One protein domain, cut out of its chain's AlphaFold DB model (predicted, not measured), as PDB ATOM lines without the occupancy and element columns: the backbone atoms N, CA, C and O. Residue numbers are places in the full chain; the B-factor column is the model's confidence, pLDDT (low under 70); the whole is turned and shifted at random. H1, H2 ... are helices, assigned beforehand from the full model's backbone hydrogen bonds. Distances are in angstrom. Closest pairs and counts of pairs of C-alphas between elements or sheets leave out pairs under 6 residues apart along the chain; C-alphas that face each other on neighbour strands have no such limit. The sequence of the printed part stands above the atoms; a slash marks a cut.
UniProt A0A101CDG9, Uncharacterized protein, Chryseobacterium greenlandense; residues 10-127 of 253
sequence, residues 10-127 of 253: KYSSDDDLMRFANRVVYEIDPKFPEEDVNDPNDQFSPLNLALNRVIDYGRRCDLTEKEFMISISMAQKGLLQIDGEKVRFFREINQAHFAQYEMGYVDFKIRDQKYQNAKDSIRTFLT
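This is residues 10 to 127 of the 253 residues of an uncharacterized protein of Chryseobacterium greenlandense (UniProt A0A101CDG9). Three shorter helices and the first part of one long helix, H4, make a small body in which H4 packs on H2 and H3 while H1 packs on H2, and residues 109 to 126 of H4 stick out from that body as a free arm. Within the body H3 crosses H4, H2 meets the beginning of H4, and H1 crosses H2 while running nearly parallel to H3. The printed part has 118 residues with four named helices, in the order H1, H2, H3, H4, and no named strand; the class is all helix. The whole is loose, with a radius of gyration of the C-alphas of 17.7 A, and spans 66 by 29 by 21 A, the arm adding to the length.

H4, residues 95 to 126, touches H3, residues 65 to 76, with its residues 101 to 105 alone; they are about perpendicular at 86 degrees, and their closest C-alphas, of Ser 71 and Tyr 105, are 5.6 A apart. Residues 95 to 98 of H4 touch residues 53 to 57 of H2, which is residues 46 to 58, at a steep tilt of 39 degrees; the closest C-alphas are those of Tyr 57 and Gln 95, 6.4 A. H2 touches H1, residues 14 to 28, at a steep tilt of 63 degrees, opposite ways, with the C-alphas of Ala 21 and Val 54 closest at 5.2 A. H1 and H3 are close but not clearly touching, at a shallow tilt of 13 degrees, the same way; the closest C-alphas, of Phe 20 and Glu 65, are 6.6 A apart. H1 and H4 are apart. In H1, H2, H3 and H4 every O i to N i+4 pair is within hydrogen-bond range.

H4 is 46.5 A long, from C-alpha 95 at (9.454, -20.463, -30.426) to C-alpha 126 at (8.744, -64.571, -15.687). H1 is 20.7 A long and begins at (5.028, -14.424, -13.967); H2 measures 18.4 A and H3 17.0 A.

The C-alphas of Asp 39 and Thr 127, the two farthest apart, are 65.9 A apart. The printed part has no cut. The links H1 to H2 and H3 to H4 are long; in the latter, residues 81 to 82 pair with 85 to 86, antiparallel. Mean pLDDT of the printed part is 82.4; residues 30 to 41 and 43 are under 70.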
ATOM      1  N   LYS A  10       2.902 -23.453 -18.207       89.94
ATOM      2  CA  LYS A  10       1.654 -22.725 -18.493       89.94
ATOM      3  C   LYS A  10       0.807 -22.343 -17.270       89.94
ATOM      4  O   LYS A  10      -0.112 -21.541 -17.398       89.94
ATOM      5  N   TYR A  11       1.077 -22.937 -16.109       89.19
ATOM      6  CA  TYR A  11       0.412 -22.640 -14.836       89.19
ATOM      7  C   TYR A  11       1.339 -21.932 -13.836       89.19
ATOM      8  O   TYR A  11       0.963 -21.756 -12.678       89.19
ATOM      9  N   SER A  12       2.551 -21.569 -14.258       89.06
ATOM     10  CA  SER A  12       3.531 -20.871 -13.430       89.06
ATOM     11  C   SER A  12       3.183 -19.389 -13.270       89.06
ATOM     12  O   SER A  12       2.513 -18.798 -14.118       89.06
ATOM     13  N   SER A  13       3.645 -18.788 -12.171       90.50
ATOM     14  CA  SER A  13       3.533 -17.343 -11.957       90.50
ATOM     15  C   SER A  13       4.432 -16.565 -12.928       90.50
ATOM     16  O   SER A  13       5.379 -17.126 -13.484       90.50
ATOM     17  N   ASP A  14       4.171 -15.269 -13.123       87.81
ATOM     18  CA  ASP A  14       5.028 -14.424 -13.967       87.81
ATOM     19  C   ASP A  14       6.477 -14.360 -13.439       87.81
ATOM     20  O   ASP A  14       7.419 -14.390 -14.231       87.81
ATOM     21  N   ASP A  15       6.671 -14.379 -12.116       87.88
ATOM     22  CA  ASP A  15       8.000 -14.430 -11.492       87.88
ATOM     23  C   ASP A  15       8.737 -15.742 -11.810       87.88
ATOM     24  O   ASP A  15       9.934 -15.738 -12.117       87.88
ATOM     25  N   ASP A  16       8.030 -16.874 -11.775       88.06
ATOM     26  CA  ASP A  16       8.596 -18.182 -12.121       88.06
ATOM     27  C   ASP A  16       8.924 -18.270 -13.616       88.06
ATOM     28  O   ASP A  16       9.982 -18.779 -13.996       88.06
ATOM     29  N   LEU A  17       8.053 -17.727 -14.472       88.50
ATOM     30  CA  LEU A  17       8.278 -17.643 -15.914       88.50
ATOM     31  C   LEU A  17       9.471 -16.749 -16.252       88.50
ATOM     32  O   LEU A  17      10.246 -17.089 -17.144       88.50
ATOM     33  N   MET A  18       9.665 -15.649 -15.522       88.81
ATOM     34  CA  MET A  18      10.824 -14.773 -15.690       88.81
ATOM     35  C   MET A  18      12.122 -15.472 -15.270       88.81
ATOM     36  O   MET A  18      13.129 -15.393 -15.977       88.81
ATOM     37  N   ARG A  19      12.119 -16.221 -14.158       87.69
ATOM     38  CA  ARG A  19      13.275 -17.045 -13.745       87.69
ATOM     39  C   ARG A  19      13.604 -18.119 -14.777       87.69
ATOM     40  O   ARG A  19      14.768 -18.276 -15.147       87.69
ATOM     41  N   PHE A  20      12.583 -18.819 -15.264       90.81
ATOM     42  CA  PHE A  20      12.707 -19.792 -16.343       90.81
ATOM     43  C   PHE A  20      13.289 -19.158 -17.612       90.81
ATOM     44  O   PHE A  20      14.243 -19.687 -18.179       90.81
ATOM     45  N   ALA A  21      12.764 -18.003 -18.023       89.38
ATOM     46  CA  ALA A  21      13.213 -17.301 -19.215       89.38
ATOM     47  C   ALA A  21      14.685 -16.911 -19.133       89.38
ATOM     48  O   ALA A  21      15.436 -17.209 -20.058       89.38
ATOM     49  N   ASN A  22      15.116 -16.344 -18.004       88.06
ATOM     50  CA  ASN A  22      16.527 -16.048 -17.765       88.06
ATOM     51  C   ASN A  22      17.385 -17.305 -17.932       88.06
ATOM     52  O   ASN A  22      18.353 -17.307 -18.688       88.06
ATOM     53  N   ARG A  23      16.991 -18.405 -17.289       88.06
ATOM     54  CA  ARG A  23      17.732 -19.665 -17.351       88.06
ATOM     55  C   ARG A  23      17.870 -20.207 -18.776       88.06
ATOM     56  O   ARG A  23      18.959 -20.612 -19.163       88.06
ATOM     57  N   VAL A  24      16.788 -20.210 -19.552       87.31
ATOM     58  CA  VAL A  24      16.790 -20.692 -20.943       87.31
ATOM     59  C   VAL A  24      17.623 -19.788 -21.846       87.31
ATOM     60  O   VAL A  24      18.370 -20.293 -22.682       87.31
ATOM     61  N   VAL A  25      17.512 -18.468 -21.676       86.69
ATOM     62  CA  VAL A  25      18.265 -17.487 -22.466       86.69
ATOM     63  C   VAL A  25      19.769 -17.712 -22.313       86.69
ATOM     64  O   VAL A  25      20.452 -17.902 -23.317       86.69
ATOM     65  N   TYR A  26      20.267 -17.790 -21.074       82.94
ATOM     66  CA  TYR A  26      21.694 -18.006 -20.809       82.94
ATOM     67  C   TYR A  26      22.199 -19.389 -21.248       82.94
ATOM     68  O   TYR A  26      23.363 -19.526 -21.616       82.94
ATOM     69  N   GLU A  27      21.341 -20.412 -21.234       82.94
ATOM     70  CA  GLU A  27      21.701 -21.764 -21.680       82.94
ATOM     71  C   GLU A  27      21.833 -21.862 -23.213       82.94
ATOM     72  O   GLU A  27      22.648 -22.631 -23.728       82.94
ATOM     73  N   ILE A  28      21.022 -21.106 -23.960       81.50
ATOM     74  CA  ILE A  28      20.946 -21.189 -25.427       81.50
ATOM     75  C   ILE A  28      21.897 -20.207 -26.107       81.50
ATOM     76  O   ILE A  28      22.577 -20.590 -27.065       81.50
ATOM     77  N   ASP A  29      21.967 -18.977 -25.603       72.00
ATOM     78  CA  ASP A  29      22.855 -17.946 -26.124       72.00
ATOM     79  C   ASP A  29      23.590 -17.223 -24.982       72.00
ATOM     80  O   ASP A  29      23.135 -16.195 -24.482       72.00
ATOM     81  N   PRO A  30      24.757 -17.735 -24.554       61.69
ATOM     82  CA  PRO A  30      25.540 -17.129 -23.481       61.69
ATOM     83  C   PRO A  30      26.265 -15.845 -23.919       61.69
ATOM     84  O   PRO A  30      27.043 -15.300 -23.142       61.69
ATOM     85  N   LYS A  31      26.092 -15.387 -25.171       63.50
ATOM     86  CA  LYS A  31      26.843 -14.262 -25.742       63.50
ATOM     87  C   LYS A  31      26.180 -12.899 -25.581       63.50
ATOM     88  O   LYS A  31      26.715 -11.956 -26.155       63.50
ATOM     89  N   PHE A  32      25.076 -12.759 -24.841       62.91
ATOM     90  CA  PHE A  32      24.602 -11.428 -24.446       62.91
ATOM     91  C   PHE A  32      25.737 -10.738 -23.667       62.91
ATOM     92  O   PHE A  32      26.055 -11.186 -22.565       62.91
ATOM     93  N   PRO A  33      26.431  -9.745 -24.254       52.84
ATOM     94  CA  PRO A  33      27.609  -9.180 -23.624       52.84
ATOM     95  C   PRO A  33      27.176  -8.371 -22.402       52.84
ATOM     96  O   PRO A  33      26.221  -7.601 -22.477       52.84
ATOM     97  N   GLU A  34      27.903  -8.506 -21.288       53.28
ATOM     98  CA  GLU A  34      27.710  -7.685 -20.078       53.28
ATOM     99  C   GLU A  34      27.855  -6.172 -20.362       53.28
ATOM    100  O   GLU A  34      27.439  -5.349 -19.551       53.28
ATOM    101  N   GLU A  35      28.407  -5.795 -21.520       48.53
ATOM    102  CA  GLU A  35      28.598  -4.405 -21.952       48.53
ATOM    103  C   GLU A  35      27.408  -3.816 -22.743       48.53
ATOM    104  O   GLU A  35      27.336  -2.598 -22.873       48.53
ATOM    105  N   ASP A  36      26.432  -4.631 -23.177       49.47
ATOM    106  CA  ASP A  36      25.150  -4.182 -23.762       49.47
ATOM    107  C   ASP A  36      23.982  -4.430 -22.788       49.47
ATOM    108  O   ASP A  36      22.880  -4.848 -23.175       49.47
ATOM    109  N   VAL A  37      24.196  -4.148 -21.497       53.56
ATOM    110  CA  VAL A  37      23.091  -3.926 -20.552       53.56
ATOM    111  C   VAL A  37      22.427  -2.605 -20.942       53.56
ATOM    112  O   VAL A  37      22.613  -1.557 -20.327       53.56
ATOM    113  N   ASN A  38      21.670  -2.675 -22.038       56.12
ATOM    114  CA  ASN A  38      20.593  -1.760 -22.356       56.12
ATOM    115  C   ASN A  38      19.785  -1.567 -21.074       56.12
ATOM    116  O   ASN A  38      19.544  -2.541 -20.354       56.12
ATOM    117  N   ASP A  39      19.437  -0.313 -20.786       59.19
ATOM    118  CA  ASP A  39      18.612   0.107 -19.653       59.19
ATOM    119  C   ASP A  39      17.634  -1.016 -19.247       59.19
ATOM    120  O   ASP A  39      16.897  -1.503 -20.106       59.19
ATOM    121  N   PRO A  40      17.605  -1.466 -17.977       60.06
ATOM    122  CA  PRO A  40      16.653  -2.479 -17.514       60.06
ATOM    123  C   PRO A  40      15.190  -2.157 -17.870       60.06
ATOM    124  O   PRO A  40      14.351  -3.056 -17.886       60.06
ATOM    125  N   ASN A  41      14.889  -0.888 -18.169       65.38
ATOM    126  CA  ASN A  41      13.583  -0.403 -18.609       65.38
ATOM    127  C   ASN A  41      13.389  -0.376 -20.140       65.38
ATOM    128  O   ASN A  41      12.274  -0.120 -20.599       65.38
ATOM    129  N   ASP A  42      14.425  -0.632 -20.942       72.69
ATOM    130  CA  ASP A  42      14.331  -0.697 -22.400       72.69
ATOM    131  C   ASP A  42      13.710  -2.026 -22.844       72.69
ATOM    132  O   ASP A  42      14.367  -3.060 -22.998       72.69
ATOM    133  N   GLN A  43      12.403  -1.983 -23.079       66.00
ATOM    134  CA  GLN A  43      11.603  -3.121 -23.530       66.00
ATOM    135  C   GLN A  43      12.039  -3.679 -24.897       66.00
ATOM    136  O   GLN A  43      11.678  -4.812 -25.226       66.00
ATOM    137  N   PHE A  44      12.802  -2.916 -25.687       74.62
ATOM    138  CA  PHE A  44      13.243  -3.302 -27.029       74.62
ATOM    139  C   PHE A  44      14.673  -3.837 -27.068       74.62
ATOM    140  O   PHE A  44      15.151  -4.201 -28.147       74.62
ATOM    141  N   SER A  45      15.342  -3.949 -25.917       79.81
ATOM    142  CA  SER A  45      16.668  -4.550 -25.865       79.81
ATOM    143  C   SER A  45      16.636  -6.001 -26.377       79.81
ATOM    144  O   SER A  45      15.670  -6.732 -26.123       79.81
ATOM    145  N   PRO A  46      17.685  -6.472 -27.078       77.69
ATOM    146  CA  PRO A  46      17.740  -7.846 -27.580       77.69
ATOM    147  C   PRO A  46      17.528  -8.901 -26.486       77.69
ATOM    148  O   PRO A  46      16.875  -9.918 -26.727       77.69
ATOM    149  N   LEU A  47      18.026  -8.630 -25.274       81.44
ATOM    150  CA  LEU A  47      17.841  -9.479 -24.100       81.44
ATOM    151  C   LEU A  47      16.377  -9.502 -23.638       81.44
ATOM    152  O   LEU A  47      15.816 -10.581 -23.467       81.44
ATOM    153  N   ASN A  48      15.726  -8.342 -23.494       81.75
ATOM    154  CA  ASN A  48      14.322  -8.281 -23.073       81.75
ATOM    155  C   ASN A  48      13.385  -8.893 -24.123       81.75
ATOM    156  O   ASN A  48      12.437  -9.596 -23.772       81.75
ATOM    157  N   LEU A  49      13.683  -8.726 -25.416       84.62
ATOM    158  CA  LEU A  49      12.963  -9.405 -26.495       84.62
ATOM    159  C   LEU A  49      13.128 -10.930 -26.426       84.62
ATOM    160  O   LEU A  49      12.157 -11.663 -26.626       84.62
ATOM    161  N   ALA A  50      14.333 -11.420 -26.128       84.25
ATOM    162  CA  ALA A  50      14.596 -12.844 -25.948       84.25
ATOM    163  C   ALA A  50      13.874 -13.417 -24.718       84.25
ATOM    164  O   ALA A  50      13.200 -14.443 -24.831       84.25
ATOM    165  N   LEU A  51      13.944 -12.727 -23.574       87.44
ATOM    166  CA  LEU A  51      13.236 -13.096 -22.346       87.44
ATOM    167  C   LEU A  51      11.725 -13.166 -22.585       87.44
ATOM    168  O   LEU A  51      11.114 -14.200 -22.320       87.44
ATOM    169  N   ASN A  52      11.136 -12.126 -23.182       87.81
ATOM    170  CA  ASN A  52       9.704 -12.082 -23.484       87.81
ATOM    171  C   ASN A  52       9.270 -13.227 -24.410       87.81
ATOM    172  O   ASN A  52       8.240 -13.853 -24.170       87.81
ATOM    173  N   ARG A  53      10.080 -13.580 -25.419       88.94
ATOM    174  CA  ARG A  53       9.792 -14.731 -26.294       88.94
ATOM    175  C   ARG A  53       9.731 -16.049 -25.532       88.94
ATOM    176  O   ARG A  53       8.886 -16.884 -25.862       88.94
ATOM    177  N   VAL A  54      10.621 -16.247 -24.555       90.31
ATOM    178  CA  VAL A  54      10.631 -17.453 -23.716       90.31
ATOM    179  C   VAL A  54       9.462 -17.442 -22.730       90.31
ATOM    180  O   VAL A  54       8.818 -18.475 -22.573       90.31
ATOM    181  N   ILE A  55       9.131 -16.297 -22.124       90.44
ATOM    182  CA  ILE A  55       7.957 -16.149 -21.241       90.44
ATOM    183  C   ILE A  55       6.672 -16.488 -22.004       90.44
ATOM    184  O   ILE A  55       5.876 -17.317 -21.556       90.44
ATOM    185  N   ASP A  56       6.495 -15.906 -23.189       90.56
ATOM    186  CA  ASP A  56       5.327 -16.141 -24.039       90.56
ATOM    187  C   ASP A  56       5.200 -17.597 -24.476       90.56
ATOM    188  O   ASP A  56       4.082 -18.088 -24.656       90.56
ATOM    189  N   TYR A  57       6.329 -18.283 -24.658       92.25
ATOM    190  CA  TYR A  57       6.348 -19.716 -24.913       92.25
ATOM    191  C   TYR A  57       6.000 -20.516 -23.652       92.25
ATOM    192  O   TYR A  57       5.152 -21.405 -23.701       92.25
ATOM    193  N   GLY A  58       6.595 -20.169 -22.507       89.94
ATOM    194  CA  GLY A  58       6.362 -20.820 -21.217       89.94
ATOM    195  C   GLY A  58       4.880 -20.846 -20.836       89.94
ATOM    196  O   GLY A  58       4.379 -21.889 -20.427       89.94
ATOM    197  N   ARG A  59       4.142 -19.764 -21.117       90.75
ATOM    198  CA  ARG A  59       2.676 -19.673 -20.931       90.75
ATOM    199  C   ARG A  59       1.863 -20.706 -21.725       90.75
ATOM    200  O   ARG A  59       0.685 -20.904 -21.441       90.75
ATOM    201  N   ARG A  60       2.463 -21.353 -22.726       90.94
ATOM    202  CA  ARG A  60       1.831 -22.343 -23.615       90.94
ATOM    203  C   ARG A  60       2.436 -23.740 -23.464       90.94
ATOM    204  O   ARG A  60       1.870 -24.691 -23.987       90.94
ATOM    205  N   CYS A  61       3.561 -23.850 -22.763       89.25
ATOM    206  CA  CYS A  61       4.354 -25.065 -22.656       89.25
ATOM    207  C   CYS A  61       3.713 -26.062 -21.680       89.25
ATOM    208  O   CYS A  61       3.378 -25.732 -20.534       89.25
ATOM    209  N   ASP A  62       3.563 -27.307 -22.133       89.31
ATOM    210  CA  ASP A  62       3.018 -28.421 -21.363       89.31
ATOM    211  C   ASP A  62       4.061 -29.139 -20.498       89.31
ATOM    212  O   ASP A  62       3.691 -29.979 -19.673       89.31
ATOM    213  N   LEU A  63       5.340 -28.790 -20.645       90.69
ATOM    214  CA  LEU A  63       6.424 -29.265 -19.786       90.69
ATOM    215  C   LEU A  63       6.561 -28.431 -18.509       90.69
ATOM    216  O   LEU A  63       6.235 -27.242 -18.466       90.69
ATOM    217  N   THR A  64       7.087 -29.060 -17.464       91.38
ATOM    218  CA  THR A  64       7.641 -28.350 -16.301       91.38
ATOM    219  C   THR A  64       8.971 -27.679 -16.655       91.38
ATOM    220  O   THR A  64       9.636 -28.066 -17.618       91.38
ATOM    221  N   GLU A  65       9.410 -26.709 -15.848       89.19
ATOM    222  CA  GLU A  65      10.715 -26.047 -16.021       89.19
ATOM    223  C   GLU A  65      11.859 -27.067 -16.132       89.19
ATOM    224  O   GLU A  65      12.682 -27.006 -17.044       89.19
ATOM    225  N   LYS A  66      11.887 -28.058 -15.228       88.75
ATOM    226  CA  LYS A  66      12.914 -29.105 -15.232       88.75
ATOM    227  C   LYS A  66      12.850 -29.962 -16.488       88.75
ATOM    228  O   LYS A  66      13.891 -30.222 -17.081       88.75
ATOM    229  N   GLU A  67      11.658 -30.399 -16.887       89.38
ATOM    230  CA  GLU A  67      11.479 -31.202 -18.101       89.38
ATOM    231  C   GLU A  67      11.935 -30.438 -19.348       89.38
ATOM    232  O   GLU A  67      12.610 -31.016 -20.196       89.38
ATOM    233  N   PHE A  68      11.652 -29.136 -19.430       91.81
ATOM    234  CA  PHE A  68      12.108 -28.301 -20.540       91.81
ATOM    235  C   PHE A  68      13.635 -28.114 -20.545       91.81
ATOM    236  O   PHE A  68      14.282 -28.221 -21.582       91.81
ATOM    237  N   MET A  69      14.268 -27.912 -19.387       90.62
ATOM    238  CA  MET A  69      15.738 -27.841 -19.335       90.62
ATOM    239  C   MET A  69      16.395 -29.182 -19.695       90.62
ATOM    240  O   MET A  69      17.433 -29.222 -20.360       90.62
ATOM    241  N   ILE A  70      15.783 -30.300 -19.295       89.56
ATOM    242  CA  ILE A  70      16.240 -31.637 -19.689       89.56
ATOM    243  C   ILE A  70      16.080 -31.827 -21.200       89.56
ATOM    244  O   ILE A  70      16.995 -32.364 -21.828       89.56
ATOM    245  N   SER A  71      14.972 -31.371 -21.795       91.06
ATOM    246  CA  SER A  71      14.749 -31.491 -23.236       91.06
ATOM    247  C   SER A  71      15.823 -30.751 -24.039       91.06
ATOM    248  O   SER A  71      16.368 -31.327 -24.980       91.06
ATOM    249  N   ILE A  72      16.239 -29.556 -23.602       89.06
ATOM    250  CA  ILE A  72      17.374 -28.832 -24.196       89.06
ATOM    251  C   ILE A  72      18.660 -29.671 -24.130       89.06
ATOM    252  O   ILE A  72      19.322 -29.871 -25.150       89.06
ATOM    253  N   SER A  73      19.003 -30.221 -22.960       88.25
ATOM    254  CA  SER A  73      20.211 -31.047 -22.803       88.25
ATOM    255  C   SER A  73      20.168 -32.319 -23.662       88.25
ATOM    256  O   SER A  73      21.172 -32.735 -24.247       88.25
ATOM    257  N   MET A  74      18.996 -32.949 -23.776       87.69
ATOM    258  CA  MET A  74      18.800 -34.122 -24.625       87.69
ATOM    259  C   MET A  74      18.880 -33.772 -26.116       87.69
ATOM    260  O   MET A  74      19.433 -34.560 -26.886       87.69
ATOM    261  N   ALA A  75      18.395 -32.596 -26.526       88.38
ATOM    262  CA  ALA A  75      18.546 -32.089 -27.888       88.38
ATOM    263  C   ALA A  75      20.020 -31.809 -28.225       88.38
ATOM    264  O   ALA A  75      20.494 -32.233 -29.276       88.38
ATOM    265  N   GLN A  76      20.781 -31.191 -27.311       86.56
ATOM    266  CA  GLN A  76      22.232 -30.985 -27.467       86.56
ATOM    267  C   GLN A  76      22.986 -32.307 -27.676       86.56
ATOM    268  O   GLN A  76      23.913 -32.380 -28.481       86.56
ATOM    269  N   LYS A  77      22.565 -33.370 -26.982       86.81
ATOM    270  CA  LYS A  77      23.131 -34.723 -27.110       86.81
ATOM    271  C   LYS A  77      22.573 -35.515 -28.302       86.81
ATOM    272  O   LYS A  77      23.013 -36.637 -28.540       86.81
ATOM    273  N   GLY A  78      21.606 -34.968 -29.044       84.94
ATOM    274  CA  GLY A  78      20.964 -35.630 -30.183       84.94
ATOM    275  C   GLY A  78      20.146 -36.873 -29.810       84.94
ATOM    276  O   GLY A  78      20.057 -37.805 -30.614       84.94
ATOM    277  N   LEU A  79      19.607 -36.905 -28.586       84.94
ATOM    278  CA  LEU A  79      18.811 -38.013 -28.039       84.94
ATOM    279  C   LEU A  79      17.308 -37.852 -28.298       84.94
ATOM    280  O   LEU A  79      16.581 -38.844 -28.298       84.94
ATOM    281  N   LEU A  80      16.844 -36.623 -28.532       88.06
ATOM    282  CA  LEU A  80      15.452 -36.365 -28.889       88.06
ATOM    283  C   LEU A  80      15.204 -36.655 -30.367       88.06
ATOM    284  O   LEU A  80      16.030 -36.344 -31.230       88.06
ATOM    285  N   GLN A  81      14.042 -37.238 -30.650       86.19
ATOM    286  CA  GLN A  81      13.590 -37.512 -32.009       86.19
ATOM    287  C   GLN A  81      12.099 -37.222 -32.134       86.19
ATOM    288  O   GLN A  81      11.359 -37.541 -31.205       86.19
ATOM    289  N   ILE A  82      11.701 -36.699 -33.290       83.88
ATOM    290  CA  ILE A  82      10.312 -36.522 -33.729       83.88
ATOM    291  C   ILE A  82      10.196 -37.245 -35.069       83.88
ATOM    292  O   ILE A  82      11.050 -37.053 -35.930       83.88
ATOM    293  N   ASP A  83       9.207 -38.127 -35.221       80.62
ATOM    294  CA  ASP A  83       8.962 -38.881 -36.464       80.62
ATOM    295  C   ASP A  83      10.197 -39.604 -37.049       80.62
ATOM    296  O   ASP A  83      10.326 -39.814 -38.253       80.62
ATOM    297  N   GLY A  84      11.128 -40.016 -36.182       75.94
ATOM    298  CA  GLY A  84      12.374 -40.692 -36.567       75.94
ATOM    299  C   GLY A  84      13.531 -39.755 -36.938       75.94
ATOM    300  O   GLY A  84      14.666 -40.220 -37.067       75.94
ATOM    301  N   GLU A  85      13.297 -38.447 -37.024       85.38
ATOM    302  CA  GLU A  85      14.334 -37.438 -37.232       85.38
ATOM    303  C   GLU A  85      14.867 -36.898 -35.902       85.38
ATOM    304  O   GLU A  85      14.125 -36.702 -34.941       85.38
ATOM    305  N   LYS A  86      16.179 -36.647 -35.825       86.62
ATOM    306  CA  LYS A  86      16.802 -36.087 -34.618       86.62
ATOM    307  C   LYS A  86      16.487 -34.601 -34.490       86.62
ATOM    308  O   LYS A  86      16.789 -33.826 -35.399       86.62
ATOM    309  N   VAL A  87      15.992 -34.201 -33.321       87.06
ATOM    310  CA  VAL A  87      15.812 -32.784 -32.989       87.06
ATOM    311  C   VAL A  87      17.189 -32.133 -32.864       87.06
ATOM    312  O   VAL A  87      18.049 -32.617 -32.125       87.06
ATOM    313  N   ARG A  88      17.416 -31.053 -33.616       85.50
ATOM    314  CA  ARG A  88      18.683 -30.314 -33.603       85.50
ATOM    315  C   ARG A  88      18.664 -29.267 -32.505       85.50
ATOM    316  O   ARG A  88      17.655 -28.603 -32.306       85.50
ATOM    317  N   PHE A  89      19.796 -29.086 -31.837       85.81
ATOM    318  CA  PHE A  89      19.979 -27.956 -30.939       85.81
ATOM    319  C   PHE A  89      20.323 -26.690 -31.734       85.81
ATOM    320  O   PHE A  89      21.272 -26.672 -32.521       85.81
ATOM    321  N   PHE A  90      19.561 -25.632 -31.492       82.81
ATOM    322  CA  PHE A  90      19.738 -24.301 -32.051       82.81
ATOM    323  C   PHE A  90      20.200 -23.338 -30.960       82.81
ATOM    324  O   PHE A  90      19.652 -23.342 -29.861       82.81
ATOM    325  N   ARG A  91      21.177 -22.487 -31.294       79.94
ATOM    326  CA  ARG A  91      21.663 -21.392 -30.431       79.94
ATOM    327  C   ARG A  91      20.816 -20.121 -30.532       79.94
ATOM    328  O   ARG A  91      21.121 -19.130 -29.893       79.94
ATOM    329  N   GLU A  92      19.779 -20.139 -31.362       83.31
ATOM    330  CA  GLU A  92      18.868 -19.014 -31.544       83.31
ATOM    331  C   GLU A  92      17.567 -19.246 -30.771       83.31
ATOM    332  O   GLU A  92      16.951 -20.316 -30.857       83.31
ATOM    333  N   ILE A  93      17.123 -18.206 -30.065       83.38
ATOM    334  CA  ILE A  93      15.871 -18.179 -29.307       83.38
ATOM    335  C   ILE A  93      14.699 -17.967 -30.266       83.38
ATOM    336  O   ILE A  93      14.388 -16.850 -30.694       83.38
ATOM    337  N   ASN A  94      14.030 -19.074 -30.583       86.44
ATOM    338  CA  ASN A  94      12.895 -19.125 -31.490       86.44
ATOM    339  C   ASN A  94      11.838 -20.102 -30.955       86.44
ATOM    340  O   ASN A  94      12.146 -21.245 -30.615       86.44
ATOM    341  N   GLN A  95      10.577 -19.665 -30.927       85.06
ATOM    342  CA  GLN A  95       9.454 -20.463 -30.426       85.06
ATOM    343  C   GLN A  95       9.250 -21.769 -31.211       85.06
ATOM    344  O   GLN A  95       8.851 -22.773 -30.627       85.06
ATOM    345  N   ALA A  96       9.567 -21.790 -32.509       87.56
ATOM    346  CA  ALA A  96       9.487 -23.005 -33.319       87.56
ATOM    347  C   ALA A  96      10.510 -24.063 -32.872       87.56
ATOM    348  O   ALA A  96      10.195 -25.251 -32.844       87.56
ATOM    349  N   HIS A  97      11.717 -23.648 -32.473       89.06
ATOM    350  CA  HIS A  97      12.731 -24.567 -31.943       89.06
ATOM    351  C   HIS A  97      12.318 -25.112 -30.571       89.06
ATOM    352  O   HIS A  97      12.494 -26.297 -30.297       89.06
ATOM    353  N   PHE A  98      11.702 -24.277 -29.732       90.38
ATOM    354  CA  PHE A  98      11.182 -24.708 -28.433       90.38
ATOM    355  C   PHE A  98      10.075 -25.751 -28.572       90.38
ATOM    356  O   PHE A  98      10.121 -26.765 -27.876       90.38
ATOM    357  N   ALA A  99       9.173 -25.572 -29.544       88.75
ATOM    358  CA  ALA A  99       8.151 -26.564 -29.870       88.75
ATOM    359  C   ALA A  99       8.761 -27.920 -30.254       88.75
ATOM    360  O   ALA A  99       8.260 -28.960 -29.833       88.75
ATOM    361  N   GLN A 100       9.882 -27.931 -30.985       88.69
ATOM    362  CA  GLN A 100      10.587 -29.175 -31.314       88.69
ATOM    363  C   GLN A 100      11.212 -29.838 -30.077       88.69
ATOM    364  O   GLN A 100      11.164 -31.061 -29.941       88.69
ATOM    365  N   TYR A 101      11.782 -29.068 -29.147       90.81
ATOM    366  CA  TYR A 101      12.298 -29.637 -27.896       90.81
ATOM    367  C   TYR A 101      11.177 -30.231 -27.043       90.81
ATOM    368  O   TYR A 101      11.332 -31.324 -26.497       90.81
ATOM    369  N   GLU A 102      10.041 -29.538 -26.958       89.88
ATOM    370  CA  GLU A 102       8.864 -30.011 -26.238       89.88
ATOM    371  C   GLU A 102       8.307 -31.302 -26.843       89.88
ATOM    372  O   GLU A 102       8.224 -32.315 -26.146       89.88
ATOM    373  N   MET A 103       7.999 -31.301 -28.142       89.12
ATOM    374  CA  MET A 103       7.458 -32.471 -28.842       89.12
ATOM    375  C   MET A 103       8.402 -33.672 -28.744       89.12
ATOM    376  O   MET A 103       7.983 -34.760 -28.349       89.12
ATOM    377  N   GLY A 104       9.699 -33.468 -29.002       88.62
ATOM    378  CA  GLY A 104      10.688 -34.542 -28.925       88.62
ATOM    379  C   GLY A 104      10.805 -35.150 -27.525       88.62
ATOM    380  O   GLY A 104      11.011 -36.359 -27.391       88.62
ATOM    381  N   TYR A 105      10.655 -34.340 -26.473       90.50
ATOM    382  CA  TYR A 105      10.695 -34.816 -25.090       90.50
ATOM    383  C   TYR A 105       9.414 -35.550 -24.678       90.50
ATOM    384  O   TYR A 105       9.488 -36.579 -24.003       90.50
ATOM    385  N   VAL A 106       8.245 -35.078 -25.119       88.38
ATOM    386  CA  VAL A 106       6.970 -35.781 -24.904       88.38
ATOM    387  C   VAL A 106       7.008 -37.164 -25.559       88.38
ATOM    388  O   VAL A 106       6.715 -38.164 -24.899       88.38
ATOM    389  N   ASP A 107       7.470 -37.254 -26.807       87.12
ATOM    390  CA  ASP A 107       7.619 -38.528 -27.517       87.12
ATOM    391  C   ASP A 107       8.643 -39.452 -26.855       87.12
ATOM    392  O   ASP A 107       8.458 -40.674 -26.800       87.12
ATOM    393  N   PHE A 108       9.735 -38.892 -26.330       87.50
ATOM    394  CA  PHE A 108      10.707 -39.643 -25.543       87.50
ATOM    395  C   PHE A 108      10.064 -40.240 -24.282       87.50
ATOM    396  O   PHE A 108      10.193 -41.441 -24.046       87.50
ATOM    397  N   LYS A 109       9.301 -39.446 -23.521       85.81
ATOM    398  CA  LYS A 109       8.605 -39.893 -22.303       85.81
ATOM    399  C   LYS A 109       7.580 -40.990 -22.597       85.81
ATOM    400  O   LYS A 109       7.507 -41.975 -21.868       85.81
ATOM    401  N   ILE A 110       6.826 -40.863 -23.691       85.19
ATOM    402  CA  ILE A 110       5.867 -41.891 -24.124       85.19
ATOM    403  C   ILE A 110       6.592 -43.195 -24.483       85.19
ATOM    404  O   ILE A 110       6.132 -44.277 -24.111       85.19
ATOM    405  N   ARG A 111       7.721 -43.116 -25.199       83.44
ATOM    406  CA  ARG A 111       8.527 -44.295 -25.551       83.44
ATOM    407  C   ARG A 111       9.132 -44.966 -24.321       83.44
ATOM    408  O   ARG A 111       9.038 -46.188 -24.211       83.44
ATOM    409  N   ASP A 112       9.695 -44.194 -23.399       82.31
ATOM    410  CA  ASP A 112      10.283 -44.728 -22.169       82.31
ATOM    411  C   ASP A 112       9.220 -45.382 -21.274       82.31
ATOM    412  O   ASP A 112       9.393 -46.519 -20.842       82.31
ATOM    413  N   GLN A 113       8.052 -44.751 -21.111       81.56
ATOM    414  CA  GLN A 113       6.944 -45.348 -20.362       81.56
ATOM    415  C   GLN A 113       6.477 -46.672 -20.981       81.56
ATOM    416  O   GLN A 113       6.241 -47.647 -20.267       81.56
ATOM    417  N   LYS A 114       6.366 -46.740 -22.317       77.62
ATOM    418  CA  LYS A 114       6.049 -47.994 -23.021       77.62
ATOM    419  C   LYS A 114       7.108 -49.067 -22.760       77.62
ATOM    420  O   LYS A 114       6.750 -50.223 -22.547       77.62
ATOM    421  N   TYR A 115       8.386 -48.691 -22.748       77.75
ATOM    422  CA  TYR A 115       9.489 -49.604 -22.461       77.75
ATOM    423  C   TYR A 115       9.451 -50.131 -21.019       77.75
ATOM    424  O   TYR A 115       9.551 -51.343 -20.822       77.75
ATOM    425  N   GLN A 116       9.243 -49.265 -20.020       79.44
ATOM    426  CA  GLN A 116       9.124 -49.692 -18.620       79.44
ATOM    427  C   GLN A 116       7.919 -50.614 -18.412       79.44
ATOM    428  O   GLN A 116       8.073 -51.701 -17.863       79.44
ATOM    429  N   ASN A 117       6.751 -50.254 -18.954       80.38
ATOM    430  CA  ASN A 117       5.555 -51.096 -18.862       80.38
ATOM    431  C   ASN A 117       5.781 -52.481 -19.498       80.38
ATOM    432  O   ASN A 117       5.370 -53.500 -18.943       80.38
ATOM    433  N   ALA A 118       6.461 -52.540 -20.650       74.75
ATOM    434  CA  ALA A 118       6.809 -53.806 -21.292       74.75
ATOM    435  C   ALA A 118       7.777 -54.630 -20.427       74.75
ATOM    436  O   ALA A 118       7.560 -55.825 -20.225       74.75
ATOM    437  N   LYS A 119       8.805 -53.995 -19.857       81.38
ATOM    438  CA  LYS A 119       9.760 -54.640 -18.948       81.38
ATOM    439  C   LYS A 119       9.075 -55.211 -17.705       81.38
ATOM    440  O   LYS A 119       9.361 -56.348 -17.329       81.38
ATOM    441  N   ASP A 120       8.150 -54.466 -17.110       80.38
ATOM    442  CA  ASP A 120       7.379 -54.920 -15.954       80.38
ATOM    443  C   ASP A 120       6.461 -56.086 -16.322       80.38
ATOM    444  O   ASP A 120       6.450 -57.092 -15.617       80.38
ATOM    445  N   SER A 121       5.789 -56.031 -17.477       78.81
ATOM    446  CA  SER A 121       4.958 -57.146 -17.954       78.81
ATOM    447  C   SER A 121       5.763 -58.437 -18.154       78.81
ATOM    448  O   SER A 121       5.325 -59.512 -17.741       78.81
ATOM    449  N   ILE A 122       6.981 -58.335 -18.700       77.06
ATOM    450  CA  ILE A 122       7.901 -59.468 -18.854       77.06
ATOM    451  C   ILE A 122       8.336 -59.984 -17.480       77.06
ATOM    452  O   ILE A 122       8.374 -61.192 -17.260       77.06
ATOM    453  N   ARG A 123       8.632 -59.093 -16.530       78.00
ATOM    454  CA  ARG A 123       9.026 -59.480 -15.171       78.00
ATOM    455  C   ARG A 123       7.905 -60.216 -14.438       78.00
ATOM    456  O   ARG A 123       8.176 -61.232 -13.798       78.00
ATOM    457  N   THR A 124       6.668 -59.734 -14.549       77.69
ATOM    458  CA  THR A 124       5.480 -60.389 -13.985       77.69
ATOM    459  C   THR A 124       5.207 -61.730 -14.660       77.69
ATOM    460  O   THR A 124       4.833 -62.680 -13.985       77.69
ATOM    461  N   PHE A 125       5.435 -61.846 -15.969       78.75
ATOM    462  CA  PHE A 125       5.308 -63.119 -16.676       78.75
ATOM    463  C   PHE A 125       6.373 -64.143 -16.245       78.75
ATOM    464  O   PHE A 125       6.065 -65.314 -16.047       78.75
ATOM    465  N   LEU A 126       7.625 -63.705 -16.074       78.19
ATOM    466  CA  LEU A 126       8.744 -64.571 -15.687       78.19
ATOM    467  C   LEU A 126       8.744 -64.954 -14.203       78.19
ATOM    468  O   LEU A 126       9.378 -65.941 -13.835       78.19
ATOM    469  N   THR A 127       8.054 -64.193 -13.352       73.44
ATOM    470  CA  THR A 127       7.959 -64.470 -11.914       73.44
ATOM    471  C   THR A 127       6.512 -64.836 -11.591       73.44
ATOM    472  O   THR A 127       5.697 -63.927 -11.427       73.44
TER     473      THR A 127